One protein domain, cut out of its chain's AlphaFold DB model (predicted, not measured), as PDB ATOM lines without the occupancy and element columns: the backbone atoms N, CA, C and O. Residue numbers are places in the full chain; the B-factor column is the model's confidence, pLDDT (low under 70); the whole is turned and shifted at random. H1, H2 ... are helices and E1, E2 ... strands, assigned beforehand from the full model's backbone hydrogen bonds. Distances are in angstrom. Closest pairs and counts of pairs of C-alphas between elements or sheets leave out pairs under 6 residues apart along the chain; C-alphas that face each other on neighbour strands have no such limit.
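AT A GLANCE: This is residues 2 to 24 and 599 to 665 of the 686 residues of the protein "Serine/threonine-protein phosphatase" of Cicer arietinum (UniProt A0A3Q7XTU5). Two long helices, H1 and H2, are packed side by side and run opposite ways, and a small two-stranded hairpin, E1 and E2, has its strand E1 beside residues 3 to 11 of H1. A long loop, residues 622 to 640, leads from the hairpin to the first residue of H2. The printed part has 90 residues, with two named helices and two named strands in the order H1, E1, E2, H2; the sheet E1 - E2 is antiparallel and the class is mostly helix. It is only just compact, close to loose, with a radius of gyration of the C-alphas of 14.5 A, and is elongated, spanning 48 by 28 by 17 A.

IN THESE COORDINATES: Find C-alpha 2 at (151.680, 188.438, 135.089); from there H1, residues 2 to 21, runs 27.8 A. After the cut, look for E1 at residues 607 to 611, beginning at C-alpha 607 at (146.287, 170.379, 137.488), and for E2 at residues 617 to 621. H2, residues 641 to 665, runs 36.1 A to C-alpha 665 at (164.610, 181.283, 135.899).

HOW THE PARTS SIT: Start with H1: its residues 5 to 12 alone touch H2, through residues 652 to 659 alone. Their closest C-alphas, of Ile 8 and Leu 655, are 6.4 A apart, and the helices run opposite ways at a shallow tilt of 18 degrees. Near E1, the closest C-alphas are those of His 4 in H1 and Phe 610, 7.1 A apart. E1 and E2 form a hairpin with a tight link, antiparallel at 146 degrees; look there for N 610 and O 618 at 2.8 A and N 618 and O 610 at 2.7 A, within hydrogen-bond range. H1 and E2 are apart, and E1 and H2 are apart. In H1 and H2 every O i to N i+4 pair is within hydrogen-bond range.

THE WHOLE: The two C-alphas farthest apart, of Ser 614 and Asn 636, are 49.5 A from each other. Residues 25 to 598 are not printed, and C-alphas 24 and 599 are 9.6 A apart across this cut. The link from E2 to H2 is long, with 19 residues. Mean pLDDT of the printed part is 75.2; 22 residues are under 70, among them residues 599 to 603, 611 to 616 and 662 to 665.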
ATOM      1  N   GLU A   2     152.797 188.073 134.202       61.03
ATOM      2  CA  GLU A   2     151.680 188.438 135.089       61.03
ATOM      3  C   GLU A   2     150.538 187.433 134.987       61.03
ATOM      4  O   GLU A   2     150.166 186.798 135.958       61.03
ATOM      5  N   HIS A   3     150.132 187.114 133.759       66.38
ATOM      6  CA  HIS A   3     149.069 186.150 133.509       66.38
ATOM      7  C   HIS A   3     149.303 184.744 134.106       66.38
ATOM      8  O   HIS A   3     148.355 184.087 134.503       66.38
ATOM      9  N   HIS A   4     150.551 184.272 134.209       69.38
ATOM     10  CA  HIS A   4     150.843 182.965 134.819       69.38
ATOM     11  C   HIS A   4     150.870 183.033 136.349       69.38
ATOM     12  O   HIS A   4     150.437 182.087 137.002       69.38
ATOM     13  N   LYS A   5     151.356 184.146 136.916       72.25
ATOM     14  CA  LYS A   5     151.249 184.417 138.355       72.25
ATOM     15  C   LYS A   5     149.785 184.516 138.766       72.25
ATOM     16  O   LYS A   5     149.394 183.884 139.737       72.25
ATOM     17  N   GLU A   6     148.970 185.203 137.974       76.38
ATOM     18  CA  GLU A   6     147.528 185.323 138.190       76.38
ATOM     19  C   GLU A   6     146.807 183.969 138.140       76.38
ATOM     20  O   GLU A   6     145.912 183.715 138.940       76.38
ATOM     21  N   ILE A   7     147.244 183.038 137.289       78.56
ATOM     22  CA  ILE A   7     146.705 181.669 137.258       78.56
ATOM     23  C   ILE A   7     147.058 180.884 138.535       78.56
ATOM     24  O   ILE A   7     146.206 180.188 139.088       78.56
ATOM     25  N   ILE A   8     148.288 181.007 139.045       78.25
ATOM     26  CA  ILE A   8     148.697 180.337 140.293       78.25
ATOM     27  C   ILE A   8     148.008 180.976 141.509       78.25
ATOM     28  O   ILE A   8     147.501 180.261 142.379       78.25
ATOM     29  N   LYS A   9     147.912 182.311 141.542       81.62
ATOM     30  CA  LYS A   9     147.125 183.047 142.541       81.62
ATOM     31  C   LYS A   9     145.656 182.643 142.496       81.62
ATOM     32  O   LYS A   9     145.070 182.446 143.551       81.62
ATOM     33  N   SER A  10     145.083 182.432 141.310       80.50
ATOM     34  CA  SER A  10     143.722 181.907 141.150       80.50
ATOM     35  C   SER A  10     143.569 180.513 141.771       80.50
ATOM     36  O   SER A  10     142.570 180.249 142.437       80.50
ATOM     37  N   GLY A  11     144.576 179.642 141.642       78.31
ATOM     38  CA  GLY A  11     144.619 178.354 142.345       78.31
ATOM     39  C   GLY A  11     144.587 178.508 143.869       78.31
ATOM     40  O   GLY A  11     143.767 177.876 144.533       78.31
ATOM     41  N   CYS A  12     145.410 179.401 144.425       82.19
ATOM     42  CA  CYS A  12     145.401 179.698 145.864       82.19
ATOM     43  C   CYS A  12     144.109 180.399 146.316       82.19
ATOM     44  O   CYS A  12     143.647 180.164 147.427       82.19
ATOM     45  N   HIS A  13     143.482 181.197 145.451       79.75
ATOM     46  CA  HIS A  13     142.193 181.832 145.718       79.75
ATOM     47  C   HIS A  13     141.084 180.792 145.895       79.75
ATOM     48  O   HIS A  13     140.331 180.871 146.858       79.75
ATOM     49  N   LYS A  14     141.050 179.754 145.051       78.69
ATOM     50  CA  LYS A  14     140.110 178.629 145.207       78.69
ATOM     51  C   LYS A  14     140.321 177.870 146.516       78.69
ATOM     52  O   LYS A  14     139.355 177.444 147.137       78.69
ATOM     53  N   ILE A  15     141.574 177.726 146.954       78.81
ATOM     54  CA  ILE A  15     141.897 177.128 148.260       78.81
ATOM     55  C   ILE A  15     141.359 178.011 149.393       78.81
ATOM     56  O   ILE A  15     140.744 177.497 150.322       78.81
ATOM     57  N   LEU A  16     141.520 179.336 149.304       80.06
ATOM     58  CA  LEU A  16     140.966 180.278 150.283       80.06
ATOM     59  C   LEU A  16     139.433 180.265 150.308       80.06
ATOM     60  O   LEU A  16     138.854 180.242 151.388       80.06
ATOM     61  N   GLU A  17     138.774 180.264 149.149       76.88
ATOM     62  CA  GLU A  17     137.313 180.145 149.040       76.88
ATOM     63  C   GLU A  17     136.814 178.820 149.626       76.88
ATOM     64  O   GLU A  17     135.844 178.807 150.386       76.88
ATOM     65  N   GLY A  18     137.517 177.720 149.344       73.88
ATOM     66  CA  GLY A  18     137.254 176.414 149.941       73.88
ATOM     67  C   GLY A  18     137.353 176.459 151.463       73.88
ATOM     68  O   GLY A  18     136.412 176.075 152.144       73.88
ATOM     69  N   ILE A  19     138.438 177.013 152.015       76.56
ATOM     70  CA  ILE A  19     138.612 177.127 153.471       76.56
ATOM     71  C   ILE A  19     137.560 178.041 154.108       76.56
ATOM     72  O   ILE A  19     137.017 177.705 155.156       76.56
ATOM     73  N   ASN A  20     137.234 179.170 153.481       70.88
ATOM     74  CA  ASN A  20     136.240 180.108 154.006       70.88
ATOM     75  C   ASN A  20     134.800 179.563 153.941       70.88
ATOM     76  O   ASN A  20     133.932 180.087 154.635       70.88
ATOM     77  N   SER A  21     134.537 178.551 153.107       68.19
ATOM     78  CA  SER A  21     133.232 177.882 153.010       68.19
ATOM     79  C   SER A  21     133.121 176.629 153.885       68.19
ATOM     80  O   SER A  21     132.029 176.068 153.989       68.19
ATOM     81  N   MET A  22     134.204 176.212 154.558       70.44
ATOM     82  CA  MET A  22     134.173 175.069 155.469       70.44
ATOM     83  C   MET A  22     133.369 175.368 156.732       70.44
ATOM     84  O   MET A  22     133.484 176.427 157.354       70.44
ATOM     85  N   SER A  23     132.602 174.370 157.162       65.25
ATOM     86  CA  SER A  23     132.030 174.360 158.500       65.25
ATOM     87  C   SER A  23     133.128 174.060 159.516       65.25
ATOM     88  O   SER A  23     133.789 173.031 159.435       65.25
ATOM     89  N   LEU A  24     133.286 174.933 160.511       69.00
ATOM     90  CA  LEU A  24     134.163 174.676 161.659       69.00
ATOM     91  C   LEU A  24     133.472 173.825 162.740       69.00
ATOM     92  O   LEU A  24     134.070 173.497 163.763       69.00
ATOM     93  N   GLY A 599     133.572 169.328 153.883       64.38
ATOM     94  CA  GLY A 599     132.631 170.288 153.301       64.38
ATOM     95  C   GLY A 599     133.151 171.006 152.049       64.38
ATOM     96  O   GLY A 599     132.593 172.030 151.656       64.38
ATOM     97  N   ILE A 600     134.213 170.499 151.410       65.12
ATOM     98  CA  ILE A 600     134.813 171.094 150.211       65.12
ATOM     99  C   ILE A 600     134.243 170.402 148.965       65.12
ATOM    100  O   ILE A 600     134.779 169.414 148.471       65.12
ATOM    101  N   TYR A 601     133.169 170.966 148.414       64.06
ATOM    102  CA  TYR A 601     132.485 170.418 147.232       64.06
ATOM    103  C   TYR A 601     133.189 170.728 145.894       64.06
ATOM    104  O   TYR A 601     132.871 170.130 144.872       64.06
ATOM    105  N   ASN A 602     134.162 171.647 145.892       63.88
ATOM    106  CA  ASN A 602     134.969 172.030 144.726       63.88
ATOM    107  C   ASN A 602     136.462 171.864 145.040       63.88
ATOM    108  O   ASN A 602     137.198 172.847 145.154       63.88
ATOM    109  N   ALA A 603     136.896 170.619 145.233       65.81
ATOM    110  CA  ALA A 603     138.263 170.327 145.647       65.81
ATOM    111  C   ALA A 603     139.307 170.899 144.662       65.81
ATOM    112  O   ALA A 603     139.158 170.774 143.440       65.81
ATOM    113  N   PRO A 604     140.378 171.532 145.171       72.12
ATOM    114  CA  PRO A 604     141.456 172.034 144.331       72.12
ATOM    115  C   PRO A 604     142.211 170.862 143.687       72.12
ATOM    116  O   PRO A 604     142.367 169.805 144.288       72.12
ATOM    117  N   SER A 605     142.669 171.045 142.447       77.75
ATOM    118  CA  SER A 605     143.330 170.003 141.651       77.75
ATOM    119  C   SER A 605     144.839 170.237 141.561       77.75
ATOM    120  O   SER A 605     145.285 171.379 141.450       77.75
ATOM    121  N   TRP A 606     145.615 169.151 141.474       83.06
ATOM    122  CA  TRP A 606     147.032 169.172 141.076       83.06
ATOM    123  C   TRP A 606     147.257 169.633 139.631       83.06
ATOM    124  O   TRP A 606     148.394 169.759 139.194       83.06
ATOM    125  N   THR A 607     146.197 169.899 138.867       79.94
ATOM    126  CA  THR A 607     146.287 170.379 137.488       79.94
ATOM    127  C   THR A 607     145.824 171.825 137.370       79.94
ATOM    128  O   THR A 607     144.698 172.167 137.730       79.94
ATOM    129  N   VAL A 608     146.677 172.668 136.790       77.69
ATOM    130  CA  VAL A 608     146.404 174.086 136.535       77.69
ATOM    131  C   VAL A 608     146.395 174.339 135.030       77.69
ATOM    132  O   VAL A 608     147.274 173.878 134.306       77.69
ATOM    133  N   GLN A 609     145.388 175.062 134.541       77.19
ATOM    134  CA  GLN A 609     145.237 175.373 133.118       77.19
ATOM    135  C   GLN A 609     145.976 176.669 132.778       77.19
ATOM    136  O   GLN A 609     145.646 177.731 133.305       77.19
ATOM    137  N   PHE A 610     146.953 176.589 131.878       73.81
ATOM    138  CA  PHE A 610     147.661 177.737 131.316       73.81
ATOM    139  C   PHE A 610     147.217 177.977 129.876       73.81
ATOM    140  O   PHE A 610     146.995 177.009 129.166       73.81
ATOM    141  N   PRO A 611     147.122 179.215 129.383       67.50
ATOM    142  CA  PRO A 611     146.904 179.434 127.966       67.50
ATOM    143  C   PRO A 611     148.148 179.024 127.188       67.50
ATOM    144  O   PRO A 611     149.250 179.510 127.464       67.50
ATOM    145  N   ASP A 612     147.970 178.163 126.193       64.69
ATOM    146  CA  ASP A 612     148.962 178.025 125.143       64.69
ATOM    147  C   ASP A 612     148.867 179.271 124.249       64.69
ATOM    148  O   ASP A 612     147.793 179.827 124.020       64.69
ATOM    149  N   GLY A 613     149.993 179.794 123.768       58.88
ATOM    150  CA  GLY A 613     150.030 181.040 122.988       58.88
ATOM    151  C   GLY A 613     149.248 181.018 121.660       58.88
ATOM    152  O   GLY A 613     149.340 181.982 120.904       58.88
ATOM    153  N   SER A 614     148.506 179.946 121.365       61.50
ATOM    154  CA  SER A 614     147.601 179.773 120.225       61.50
ATOM    155  C   SER A 614     146.116 179.973 120.565       61.50
ATOM    156  O   SER A 614     145.274 179.830 119.680       61.50
ATOM    157  N   GLY A 615     145.784 180.338 121.808       58.22
ATOM    158  CA  GLY A 615     144.401 180.558 122.249       58.22
ATOM    159  C   GLY A 615     143.696 179.303 122.781       58.22
ATOM    160  O   GLY A 615     142.490 179.348 123.012       58.22
ATOM    161  N   GLY A 616     144.428 178.202 122.980       66.44
ATOM    162  CA  GLY A 616     143.992 177.021 123.726       66.44
ATOM    163  C   GLY A 616     144.472 177.049 125.182       66.44
ATOM    164  O   GLY A 616     145.165 177.973 125.610       66.44
ATOM    165  N   THR A 617     144.098 176.037 125.967       71.12
ATOM    166  CA  THR A 617     144.578 175.842 127.344       71.12
ATOM    167  C   THR A 617     145.393 174.556 127.456       71.12
ATOM    168  O   THR A 617     144.898 173.472 127.147       71.12
ATOM    169  N   GLN A 618     146.621 174.667 127.951       78.56
ATOM    170  CA  GLN A 618     147.490 173.576 128.350       78.56
ATOM    171  C   GLN A 618     147.343 173.279 129.848       78.56
ATOM    172  O   GLN A 618     147.643 174.112 130.705       78.56
ATOM    173  N   ALA A 619     146.962 172.046 130.162       77.38
ATOM    174  CA  ALA A 619     146.982 171.513 131.517       77.38
ATOM    175  C   ALA A 619     148.430 171.259 131.969       77.38
ATOM    176  O   ALA A 619     149.159 170.492 131.337       77.38
ATOM    177  N   VAL A 620     148.848 171.879 133.071       79.50
ATOM    178  CA  VAL A 620     150.162 171.676 133.692       79.50
ATOM    179  C   VAL A 620     149.965 171.058 135.070       79.50
ATOM    180  O   VAL A 620     149.166 171.552 135.866       79.50
ATOM    181  N   GLN A 621     150.697 169.979 135.348       83.25
ATOM    182  CA  GLN A 621     150.732 169.363 136.673       83.25
ATOM    183  C   GLN A 621     151.577 170.209 137.627       83.25
ATOM    184  O   GLN A 621     152.681 170.638 137.279       83.25
ATOM    185  N   VAL A 622     151.062 170.431 138.830       83.81
ATOM    186  CA  VAL A 622     151.780 171.095 139.912       83.81
ATOM    187  C   VAL A 622     152.846 170.120 140.438       83.81
ATOM    188  O   VAL A 622     152.522 168.979 140.769       83.81
ATOM    189  N   PRO A 623     154.132 170.508 140.490       82.19
ATOM    190  CA  PRO A 623     155.181 169.656 141.030       82.19
ATOM    191  C   PRO A 623     155.067 169.575 142.556       82.19
ATOM    192  O   PRO A 623     154.684 170.546 143.209       82.19
ATOM    193  N   ARG A 624     155.465 168.444 143.146       79.19
ATOM    194  CA  ARG A 624     155.611 168.352 144.604       79.19
ATOM    195  C   ARG A 624     156.830 169.156 145.055       79.19
ATOM    196  O   ARG A 624     157.916 169.006 144.496       79.19
ATOM    197  N   ALA A 625     156.646 170.012 146.055       79.06
ATOM    198  CA  ALA A 625     157.737 170.795 146.621       79.06
ATOM    199  C   ALA A 625     158.656 169.915 147.494       79.06
ATOM    200  O   ALA A 625     158.162 169.032 148.196       79.06
ATOM    201  N   PRO A 626     159.978 170.169 147.508       70.69
ATOM    202  CA  PRO A 626     160.928 169.398 148.315       70.69
ATOM    203  C   PRO A 626     160.763 169.622 149.827       70.69
ATOM    204  O   PRO A 626     161.132 168.759 150.618       70.69
ATOM    205  N   LEU A 627     160.207 170.767 150.234       74.00
ATOM    206  CA  LEU A 627     159.796 171.038 151.610       74.00
ATOM    207  C   LEU A 627     158.367 171.566 151.627       74.00
ATOM    208  O   LEU A 627     158.025 172.479 150.873       74.00
ATOM    209  N   VAL A 628     157.565 171.021 152.538       82.00
ATOM    210  CA  VAL A 628     156.172 171.414 152.740       82.00
ATOM    211  C   VAL A 628     156.056 172.129 154.076       82.00
ATOM    212  O   VAL A 628     156.352 171.592 155.143       82.00
ATOM    213  N   GLU A 629     155.657 173.386 154.003       78.69
ATOM    214  CA  GLU A 629     155.421 174.218 155.166       78.69
ATOM    215  C   GLU A 629     154.184 173.727 155.932       78.69
ATOM    216  O   GLU A 629     153.125 173.572 155.338       78.69
ATOM    217  N   GLY A 630     154.320 173.473 157.237       71.88
ATOM    218  CA  GLY A 630     153.226 172.953 158.069       71.88
ATOM    219  C   GLY A 630     153.217 171.431 158.254       71.88
ATOM    220  O   GLY A 630     152.408 170.942 159.036       71.88
ATOM    221  N   LEU A 631     154.138 170.693 157.614       78.31
ATOM    222  CA  LEU A 631     154.368 169.268 157.877       78.31
ATOM    223  C   LEU A 631     155.551 169.030 158.846       78.31
ATOM    224  O   LEU A 631     156.497 169.826 158.861       78.31
ATOM    225  N   PRO A 632     155.542 167.925 159.621       74.94
ATOM    226  CA  PRO A 632     154.472 166.928 159.710       74.94
ATOM    227  C   PRO A 632     153.246 167.453 160.469       74.94
ATOM    228  O   PRO A 632     153.370 168.275 161.378       74.94
ATOM    229  N   LEU A 633     152.064 166.953 160.097       75.94
ATOM    230  CA  LEU A 633     150.842 167.225 160.843       75.94
ATOM    231  C   LEU A 633     150.941 166.670 162.270       75.94
ATOM    232  O   LEU A 633     151.645 165.685 162.515       75.94
ATOM    233  N   PRO A 634     150.200 167.256 163.215       76.06
ATOM    234  CA  PRO A 634     150.093 166.711 164.552       76.06
ATOM    235  C   PRO A 634     149.626 165.249 164.611       76.06
ATOM    236  O   PRO A 634     148.789 164.830 163.808       76.06
ATOM    237  N   PRO A 635     150.125 164.469 165.586       72.75
ATOM    238  CA  PRO A 635     149.958 163.015 165.606       72.75
ATOM    239  C   PRO A 635     148.527 162.536 165.892       72.75
ATOM    240  O   PRO A 635     148.218 161.372 165.658       72.75
ATOM    241  N   ASN A 636     147.658 163.401 166.405       77.25
ATOM    242  CA  ASN A 636     146.279 163.101 166.795       77.25
ATOM    243  C   ASN A 636     145.241 163.327 165.683       77.25
ATOM    244  O   ASN A 636     144.076 162.984 165.881       77.25
ATOM    245  N   ILE A 637     145.631 163.873 164.526       75.81
ATOM    246  CA  ILE A 637     144.709 164.059 163.401       75.81
ATOM    247  C   ILE A 637     144.410 162.694 162.765       75.81
ATOM    248  O   ILE A 637     145.325 161.978 162.351       75.81
ATOM    249  N   GLN A 638     143.126 162.335 162.679       77.69
ATOM    250  CA  GLN A 638     142.658 161.069 162.101       77.69
ATOM    251  C   GLN A 638     142.164 161.229 160.654       77.69
ATOM    252  O   GLN A 638     141.855 162.331 160.197       77.69
ATOM    253  N   GLU A 639     142.070 160.116 159.927       77.44
ATOM    254  CA  GLU A 639     141.423 160.084 158.610       77.44
ATOM    255  C   GLU A 639     139.914 160.372 158.720       77.44
ATOM    256  O   GLU A 639     139.302 160.007 159.727       77.44
ATOM    257  N   PRO A 640     139.289 161.020 157.717       66.88
ATOM    258  CA  PRO A 640     139.857 161.467 156.432       66.88
ATOM    259  C   PRO A 640     140.573 162.837 156.483       66.88
ATOM    260  O   PRO A 640     141.157 163.275 155.492       66.88
ATOM    261  N   HIS A 641     140.540 163.531 157.631       75.25
ATOM    262  CA  HIS A 641     141.093 164.885 157.789       75.25
ATOM    263  C   HIS A 641     142.604 164.921 157.572       75.25
ATOM    264  O   HIS A 641     143.119 165.845 156.947       75.25
ATOM    265  N   LYS A 642     143.315 163.908 158.077       78.94
ATOM    266  CA  LYS A 642     144.770 163.814 157.959       78.94
ATOM    267  C   LYS A 642     145.214 163.785 156.496       78.94
ATOM    268  O   LYS A 642     145.970 164.668 156.092       78.94
ATOM    269  N   GLY A 643     144.696 162.850 155.696       78.69
ATOM    270  CA  GLY A 643     145.046 162.752 154.280       78.69
ATOM    271  C   GLY A 643     144.653 163.994 153.476       78.69
ATOM    272  O   GLY A 643     145.425 164.470 152.644       78.69
ATOM    273  N   ALA A 644     143.488 164.580 153.760       77.38
ATOM    274  CA  ALA A 644     143.036 165.787 153.075       77.38
ATOM    275  C   ALA A 644     143.874 167.037 153.427       77.38
ATOM    276  O   ALA A 644     144.154 167.861 152.553       77.38
ATOM    277  N   TYR A 645     144.326 167.177 154.678       81.06
ATOM    278  CA  TYR A 645     145.236 168.253 155.080       81.06
ATOM    279  C   TYR A 645     146.627 168.077 154.477       81.06
ATOM    280  O   TYR A 645     147.178 169.043 153.949       81.06
ATOM    281  N   GLU A 646     147.177 166.860 154.488       84.25
ATOM    282  CA  GLU A 646     148.450 166.558 153.823       84.25
ATOM    283  C   GLU A 646     148.384 166.926 152.333       84.25
ATOM    284  O   GLU A 646     149.259 167.641 151.845       84.25
ATOM    285  N   TYR A 647     147.295 166.564 151.642       84.94
ATOM    286  CA  TYR A 647     147.073 166.946 150.244       84.94
ATOM    287  C   TYR A 647     147.107 168.464 150.029       84.94
ATOM    288  O   TYR A 647     147.776 168.946 149.113       84.94
ATOM    289  N   LEU A 648     146.375 169.232 150.843       82.56
ATOM    290  CA  LEU A 648     146.274 170.685 150.680       82.56
ATOM    291  C   LEU A 648     147.602 171.388 150.988       82.56
ATOM    292  O   LEU A 648     148.007 172.270 150.228       82.56
ATOM    293  N   PHE A 649     148.307 170.978 152.048       84.12
ATOM    294  CA  PHE A 649     149.638 171.498 152.366       84.12
ATOM    295  C   PHE A 649     150.636 171.215 151.235       84.12
ATOM    296  O   PHE A 649     151.351 172.127 150.806       84.12
ATOM    297  N   GLU A 650     150.652 169.988 150.705       85.06
ATOM    298  CA  GLU A 650     151.499 169.617 149.567       85.06
ATOM    299  C   GLU A 650     151.172 170.447 148.314       85.06
ATOM    300  O   GLU A 650     152.087 170.949 147.652       85.06
ATOM    301  N   LEU A 651     149.885 170.641 148.004       84.12
ATOM    302  CA  LEU A 651     149.443 171.381 146.820       84.12
ATOM    303  C   LEU A 651     149.811 172.868 146.897       84.12
ATOM    304  O   LEU A 651     150.360 173.418 145.939       84.12
ATOM    305  N   VAL A 652     149.560 173.522 148.038       83.88
ATOM    306  CA  VAL A 652     149.938 174.932 148.251       83.88
ATOM    307  C   VAL A 652     151.457 175.097 148.163       83.88
ATOM    308  O   VAL A 652     151.938 176.042 147.533       83.88
ATOM    309  N   ALA A 653     152.225 174.165 148.734       84.44
ATOM    310  CA  ALA A 653     153.680 174.184 148.642       84.44
ATOM    311  C   ALA A 653     154.167 174.031 147.190       84.44
ATOM    312  O   ALA A 653     155.063 174.763 146.766       84.44
ATOM    313  N   GLY A 654     153.549 173.144 146.402       83.94
ATOM    314  CA  GLY A 654     153.839 172.980 144.976       83.94
ATOM    315  C   GLY A 654     153.552 174.240 144.153       83.94
ATOM    316  O   GLY A 654     154.392 174.677 143.363       83.94
ATOM    317  N   LEU A 655     152.407 174.890 144.391       82.12
ATOM    318  CA  LEU A 655     152.042 176.160 143.746       82.12
ATOM    319  C   LEU A 655     153.024 177.289 144.109       82.12
ATOM    320  O   LEU A 655     153.465 178.033 143.228       82.12
ATOM    321  N   LYS A 656     153.430 177.379 145.382       81.88
ATOM    322  CA  LYS A 656     154.443 178.335 145.865       81.88
ATOM    323  C   LYS A 656     155.807 178.082 145.212       81.88
ATOM    324  O   LYS A 656     156.458 179.022 144.758       81.88
ATOM    325  N   HIS A 657     156.207 176.816 145.083       82.75
ATOM    326  CA  HIS A 657     157.442 176.428 144.401       82.75
ATOM    327  C   HIS A 657     157.432 176.823 142.914       82.75
ATOM    328  O   HIS A 657     158.422 177.353 142.418       82.75
ATOM    329  N   MET A 658     156.309 176.651 142.204       81.12
ATOM    330  CA  MET A 658     156.188 177.081 140.802       81.12
ATOM    331  C   MET A 658     156.378 178.592 140.611       81.12
ATOM    332  O   MET A 658     156.935 179.002 139.589       81.12
ATOM    333  N   ILE A 659     155.925 179.419 141.561       76.88
ATOM    334  CA  ILE A 659     156.159 180.872 141.526       76.88
ATOM    335  C   ILE A 659     157.648 181.159 141.714       76.88
ATOM    336  O   ILE A 659     158.251 181.801 140.854       76.88
ATOM    337  N   ALA A 660     158.247 180.616 142.777       73.75
ATOM    338  CA  ALA A 660     159.642 180.866 143.127       73.75
ATOM    339  C   ALA A 660     160.622 180.425 142.022       73.75
ATOM    340  O   ALA A 660     161.516 181.182 141.642       73.75
ATOM    341  N   THR A 661     160.430 179.234 141.444       73.81
ATOM    342  CA  THR A 661     161.298 178.703 140.376       73.81
ATOM    343  C   THR A 661     161.210 179.535 139.093       73.81
ATOM    344  O   THR A 661     162.209 179.751 138.409       73.81
ATOM    345  N   ARG A 662     160.038 180.090 138.764       69.69
ATOM    346  CA  ARG A 662     159.908 180.957 137.582       69.69
ATOM    347  C   ARG A 662     160.502 182.345 137.787       69.69
ATOM    348  O   ARG A 662     160.901 182.989 136.813       69.69
ATOM    349  N   GLU A 663     160.553 182.835 139.018       64.62
ATOM    350  CA  GLU A 663     161.235 184.088 139.336       64.62
ATOM    351  C   GLU A 663     162.751 183.942 139.211       64.62
ATOM    352  O   GLU A 663     163.399 184.788 138.587       64.62
ATOM    353  N   THR A 664     163.311 182.830 139.690       64.75
ATOM    354  CA  THR A 664     164.744 182.530 139.564       64.75
ATOM    355  C   THR A 664     165.161 182.248 138.117       64.75
ATOM    356  O   THR A 664     166.164 182.804 137.662       64.75
ATOM    357  N   GLU A 665     164.374 181.493 137.339       67.38
ATOM    358  CA  GLU A 665     164.610 181.283 135.899       67.38
ATOM    359  C   GLU A 665     164.586 182.600 135.101       67.38
ATOM    360  O   GLU A 665     165.434 182.824 134.230       67.38
TER     361      GLU A 665